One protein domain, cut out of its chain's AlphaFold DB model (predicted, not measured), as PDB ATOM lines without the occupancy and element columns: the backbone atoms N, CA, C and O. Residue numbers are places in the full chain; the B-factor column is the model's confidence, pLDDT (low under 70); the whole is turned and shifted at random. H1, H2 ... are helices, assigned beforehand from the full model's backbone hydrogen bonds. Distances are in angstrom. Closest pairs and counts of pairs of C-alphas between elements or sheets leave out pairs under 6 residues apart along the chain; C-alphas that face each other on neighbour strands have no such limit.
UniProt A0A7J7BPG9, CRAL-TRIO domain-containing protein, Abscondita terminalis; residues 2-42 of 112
ATOM      1  N   ILE A   2       0.533 -18.001 -40.990       84.44
ATOM      2  CA  ILE A   2       1.129 -16.741 -40.515       84.44
ATOM      3  C   ILE A   2       2.504 -17.060 -39.931       84.44
ATOM      4  O   ILE A   2       2.703 -18.181 -39.455       84.44
ATOM      5  N   ASN A   3       3.419 -16.090 -39.937       83.50
ATOM      6  CA  ASN A   3       4.719 -16.191 -39.278       83.50
ATOM      7  C   ASN A   3       5.574 -17.357 -39.823       83.50
ATOM      8  O   ASN A   3       6.153 -18.147 -39.075       83.50
ATOM      9  N   VAL A   4       5.611 -17.508 -41.152       86.81
ATOM     10  CA  VAL A   4       6.331 -18.599 -41.822       86.81
ATOM     11  C   VAL A   4       7.814 -18.253 -41.979       86.81
ATOM     12  O   VAL A   4       8.166 -17.240 -42.578       86.81
ATOM     13  N   SER A   5       8.697 -19.118 -41.469       88.31
ATOM     14  CA  SER A   5      10.152 -18.969 -41.607       88.31
ATOM     15  C   SER A   5      10.647 -19.313 -43.018       88.31
ATOM     16  O   SER A   5      10.027 -20.090 -43.747       88.31
ATOM     17  N   SER A   6      11.820 -18.803 -43.402       87.06
ATOM     18  CA  SER A   6      12.411 -19.032 -44.734       87.06
ATOM     19  C   SER A   6      12.612 -20.515 -45.078       87.06
ATOM     20  O   SER A   6      12.440 -20.925 -46.228       87.06
ATOM     21  N   PHE A   7      12.921 -21.345 -44.078       89.94
ATOM     22  CA  PHE A   7      12.990 -22.797 -44.250       89.94
ATOM     23  C   PHE A   7      11.621 -23.390 -44.619       89.94
ATOM     24  O   PHE A   7      11.509 -24.159 -45.575       89.94
ATOM     25  N   MET A   8      10.563 -22.981 -43.914       90.12
ATOM     26  CA  MET A   8       9.204 -23.465 -44.159       90.12
ATOM     27  C   MET A   8       8.666 -23.034 -45.524       90.12
ATOM     28  O   MET A   8       7.956 -23.810 -46.156       90.12
ATOM     29  N   VAL A   9       9.049 -21.863 -46.041       89.25
ATOM     30  CA  VAL A   9       8.711 -21.474 -47.425       89.25
ATOM     31  C   VAL A   9       9.264 -22.460 -48.438       89.25
ATOM     32  O   VAL A   9       8.555 -22.869 -49.355       89.25
ATOM     33  N   SER A  10      10.521 -22.869 -48.267       90.81
ATOM     34  CA  SER A  10      11.156 -23.836 -49.166       90.81
ATOM     35  C   SER A  10      10.415 -25.176 -49.135       90.81
ATOM     36  O   SER A  10      10.099 -25.730 -50.187       90.81
ATOM     37  N   ALA A  11      10.043 -25.649 -47.941       91.50
ATOM     38  CA  ALA A  11       9.231 -26.853 -47.778       91.50
ATOM     39  C   ALA A  11       7.834 -26.717 -48.417       91.50
ATOM     40  O   ALA A  11       7.386 -27.617 -49.128       91.50
ATOM     41  N   LEU A  12       7.159 -25.577 -48.230       90.19
ATOM     42  CA  LEU A  12       5.850 -25.303 -48.831       90.19
ATOM     43  C   LEU A  12       5.920 -25.230 -50.355       90.19
ATOM     44  O   LEU A  12       4.993 -25.687 -51.018       90.19
ATOM     45  N   ASN A  13       7.003 -24.708 -50.927       89.75
ATOM     46  CA  ASN A  13       7.201 -24.692 -52.375       89.75
ATOM     47  C   ASN A  13       7.347 -26.106 -52.943       89.75
ATOM     48  O   ASN A  13       6.760 -26.401 -53.983       89.75
ATOM     49  N   ILE A  14       8.043 -26.997 -52.231       91.06
ATOM     50  CA  ILE A  14       8.131 -28.413 -52.607       91.06
ATOM     51  C   ILE A  14       6.756 -29.079 -52.511       91.06
ATOM     52  O   ILE A  14       6.310 -29.707 -53.471       91.06
ATOM     53  N   LEU A  15       6.036 -28.878 -51.401       89.06
ATOM     54  CA  LEU A  15       4.682 -29.409 -51.224       89.06
ATOM     55  C   LEU A  15       3.723 -28.891 -52.307       89.06
ATOM     56  O   LEU A  15       2.940 -29.656 -52.867       89.06
ATOM     57  N   LYS A  16       3.822 -27.606 -52.667       86.62
ATOM     58  CA  LYS A  16       3.036 -26.993 -53.743       86.62
ATOM     59  C   LYS A  16       3.261 -27.672 -55.087       86.62
ATOM     60  O   LYS A  16       2.366 -27.595 -55.918       86.62
ATOM     61  N   MET A  17       4.383 -28.344 -55.344       88.31
ATOM     62  CA  MET A  17       4.551 -29.100 -56.593       88.31
ATOM     63  C   MET A  17       3.629 -30.324 -56.657       88.31
ATOM     64  O   MET A  17       3.142 -30.641 -57.738       88.31
ATOM     65  N   LEU A  18       3.334 -30.938 -55.509       89.12
ATOM     66  CA  LEU A  18       2.538 -32.164 -55.392       89.12
ATOM     67  C   LEU A  18       1.026 -31.909 -55.302       89.12
ATOM     68  O   LEU A  18       0.231 -32.815 -55.531       89.12
ATOM     69  N   LEU A  19       0.615 -30.685 -54.964       86.94
ATOM     70  CA  LEU A  19      -0.797 -30.334 -54.824       86.94
ATOM     71  C   LEU A  19      -1.478 -30.095 -56.190       86.94
ATOM     72  O   LEU A  19      -0.846 -29.608 -57.126       86.94
ATOM     73  N   PRO A  20      -2.788 -30.342 -56.325       87.19
ATOM     74  CA  PRO A  20      -3.573 -29.912 -57.482       87.19
ATOM     75  C   PRO A  20      -3.714 -28.384 -57.505       87.19
ATOM     76  O   PRO A  20      -3.692 -27.726 -56.461       87.19
ATOM     77  N   LYS A  21      -3.953 -27.803 -58.690       85.44
ATOM     78  CA  LYS A  21      -4.089 -26.342 -58.872       85.44
ATOM     79  C   LYS A  21      -5.092 -25.709 -57.895       85.44
ATOM     80  O   LYS A  21      -4.762 -24.745 -57.217       85.44
ATOM     81  N   LYS A  22      -6.258 -26.341 -57.717       84.19
ATOM     82  CA  LYS A  22      -7.318 -25.891 -56.796       84.19
ATOM     83  C   LYS A  22      -6.852 -25.745 -55.339       84.19
ATOM     84  O   LYS A  22      -7.355 -24.874 -54.636       84.19
ATOM     85  N   LEU A  23      -5.937 -26.599 -54.871       87.81
ATOM     86  CA  LEU A  23      -5.394 -26.510 -53.509       87.81
ATOM     87  C   LEU A  23      -4.226 -25.522 -53.428       87.81
ATOM     88  O   LEU A  23      -4.112 -24.826 -52.423       87.81
ATOM     89  N   LYS A  24      -3.410 -25.399 -54.487       88.00
ATOM     90  CA  LYS A  24      -2.344 -24.381 -54.556       88.00
ATOM     91  C   LYS A  24      -2.907 -22.969 -54.416       88.00
ATOM     92  O   LYS A  24      -2.361 -22.192 -53.640       88.00
ATOM     93  N   ASP A  25      -4.012 -22.677 -55.103       87.00
ATOM     94  CA  ASP A  25      -4.648 -21.351 -55.101       87.00
ATOM     95  C   ASP A  25      -5.242 -20.978 -53.729       87.00
ATOM     96  O   ASP A  25      -5.401 -19.802 -53.416       87.00
ATOM     97  N   ARG A  26      -5.551 -21.972 -52.884       86.75
ATOM     98  CA  ARG A  26      -6.080 -21.769 -51.521       86.75
ATOM     99  C   ARG A  26      -4.986 -21.698 -50.453       86.75
ATOM    100  O   ARG A  26      -5.273 -21.354 -49.310       86.75
ATOM    101  N   LEU A  27      -3.749 -22.050 -50.801       86.88
ATOM    102  CA  LEU A  27      -2.624 -22.064 -49.875       86.88
ATOM    103  C   LEU A  27      -1.925 -20.699 -49.863       86.88
ATOM    104  O   LEU A  27      -0.990 -20.451 -50.633       86.88
ATOM    105  N   THR A  28      -2.352 -19.840 -48.943       84.38
ATOM    106  CA  THR A  28      -1.732 -18.541 -48.659       84.38
ATOM    107  C   THR A  28      -0.805 -18.629 -47.446       84.38
ATOM    108  O   THR A  28      -1.063 -19.375 -46.491       84.38
ATOM    109  N   TYR A  29       0.302 -17.889 -47.469       85.25
ATOM    110  CA  TYR A  29       1.194 -17.767 -46.323       85.25
ATOM    111  C   TYR A  29       1.842 -16.386 -46.244       85.25
ATOM    112  O   TYR A  29       2.222 -15.830 -47.270       85.25
ATOM    113  N   ASP A  30       2.002 -15.909 -45.014       82.31
ATOM    114  CA  ASP A  30       2.682 -14.670 -44.658       82.31
ATOM    115  C   ASP A  30       4.013 -15.000 -43.982       82.31
ATOM    116  O   ASP A  30       4.109 -15.908 -43.145       82.31
ATOM    117  N   MET A  31       5.043 -14.253 -44.360       76.94
ATOM    118  CA  MET A  31       6.374 -14.354 -43.774       76.94
ATOM    119  C   MET A  31       6.404 -13.679 -42.403       76.94
ATOM    120  O   MET A  31       5.548 -12.860 -42.084       76.94
ATOM    121  N   ILE A  32       7.416 -14.009 -41.602       71.25
ATOM    122  CA  ILE A  32       7.638 -13.409 -40.272       71.25
ATOM    123  C   ILE A  32       7.697 -11.870 -40.332       71.25
ATOM    124  O   ILE A  32       7.143 -11.206 -39.463       71.25
ATOM    125  N   ASP A  33       8.296 -11.315 -41.391       66.44
ATOM    126  CA  ASP A  33       8.544  -9.873 -41.538       66.44
ATOM    127  C   ASP A  33       7.567  -9.156 -42.494       66.44
ATOM    128  O   ASP A  33       7.789  -8.000 -42.856       66.44
ATOM    129  N   SER A  34       6.505  -9.825 -42.966       66.06
ATOM    130  CA  SER A  34       5.507  -9.202 -43.854       66.06
ATOM    131  C   SER A  34       4.353  -8.577 -43.071       66.06
ATOM    132  O   SER A  34       3.972  -9.090 -42.019       66.06
ATOM    133  N   GLU A  35       3.745  -7.511 -43.608       64.75
ATOM    134  CA  GLU A  35       2.473  -6.996 -43.083       64.75
ATOM    135  C   GLU A  35       1.443  -8.127 -42.969       64.75
ATOM    136  O   GLU A  35       1.344  -8.986 -43.847       64.75
ATOM    137  N   ASN A  36       0.687  -8.137 -41.869       66.44
ATOM    138  CA  ASN A  36      -0.233  -9.218 -41.531       66.44
ATOM    139  C   ASN A  36      -1.444  -9.217 -42.489       66.44
ATOM    140  O   ASN A  36      -2.472  -8.578 -42.229       66.44
ATOM    141  N   THR A  37      -1.316  -9.923 -43.621       73.94
ATOM    142  CA  THR A  37      -2.331  -9.939 -44.688       73.94
ATOM    143  C   THR A  37      -3.591 -10.697 -44.286       73.94
ATOM    144  O   THR A  37      -4.622 -10.565 -44.945       73.94
ATOM    145  N   ILE A  38      -3.571 -11.422 -43.161       78.38
ATOM    146  CA  ILE A  38      -4.742 -12.144 -42.656       78.38
ATOM    147  C   ILE A  38      -5.965 -11.242 -42.453       78.38
ATOM    148  O   ILE A  38      -7.092 -11.695 -42.644       78.38
ATOM    149  N   SER A  39      -5.750  -9.962 -42.139       74.88
ATOM    150  CA  SER A  39      -6.813  -8.959 -41.988       74.88
ATOM    151  C   SER A  39      -7.607  -8.706 -43.279       74.88
ATOM    152  O   SER A  39      -8.749  -8.254 -43.220       74.88
ATOM    153  N   GLN A  40      -7.045  -9.041 -44.447       82.12
ATOM    154  CA  GLN A  40      -7.734  -8.979 -45.741       82.12
ATOM    155  C   GLN A  40      -8.744 -10.123 -45.915       82.12
ATOM    156  O   GLN A  40      -9.692  -9.999 -46.687       82.12
ATOM    157  N   TYR A  41      -8.540 -11.237 -45.208       81.75
ATOM    158  CA  TYR A  41      -9.368 -12.441 -45.312       81.75
ATOM    159  C   TYR A  41     -10.319 -12.609 -44.126       81.75
ATOM    160  O   TYR A  41     -11.386 -13.203 -44.278       81.75
ATOM    161  N   LEU A  42      -9.937 -12.114 -42.945       84.44
ATOM    162  CA  LEU A  42     -10.697 -12.236 -41.707       84.44
ATOM    163  C   LEU A  42     -10.795 -10.882 -40.994       84.44
ATOM    164  O   LEU A  42      -9.793 -10.174 -40.882       84.44
TER     165      LEU A  42
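AT A GLANCE: This is residues 2 to 42 of the 112 residues of the protein "CRAL-TRIO domain-containing protein" of Abscondita terminalis (UniProt A0A7J7BPG9). One 13-residue helix, H1, makes one side of a flat, open loop; a tight turn leads into the short H2, and residues 25 to 36, with no named element, fold back toward the beginning of H1. A second short helix, H3, follows at the far end of that stretch, away from both H1 and H2. The printed part has 41 residues with three named helices, in the order H1, H2, H3, and no named strand: its class is all helix. It is only just loose, close to compact, with a radius of gyration of the C-alphas of 11.1 A, and its C-alphas span 28 by 23 by 8 A.

IN THESE COORDINATES: H1 is residues 6 to 18, 19.6 A from first to last C-alpha, and begins with C-alpha 6 at (12.411, -19.032, -44.734). H2 is residues 21 to 24, with C-alpha 21 at (-4.089, -26.342, -58.872). H3 is residues 37 to 40 and ends with C-alpha 40 at (-7.734, -8.979, -45.741).

HOW THE PARTS SIT: H1 and H2 are close but not clearly touching: their closest C-alphas, those of Lys 16 and Lys 24, are 6.0 A apart. H3 is apart from H1 and from H2. In H1, 8 of 9 O i to N i+4 pairs are within hydrogen-bond range; H2 and H3, four residues each, are too short for such a pair, and each has its one O i to N i+3 pair within range.

THE WHOLE: The two C-alphas farthest apart, those of Leu 18 and Ser 39, are 28.4 A apart. The printed part has no cut. The link from H1 to H2 is tight, with 2 residues, and the link from H2 to H3 is long, with 12. The mean pLDDT of the printed part is 83.5, and residues 33 to 36 are under 70.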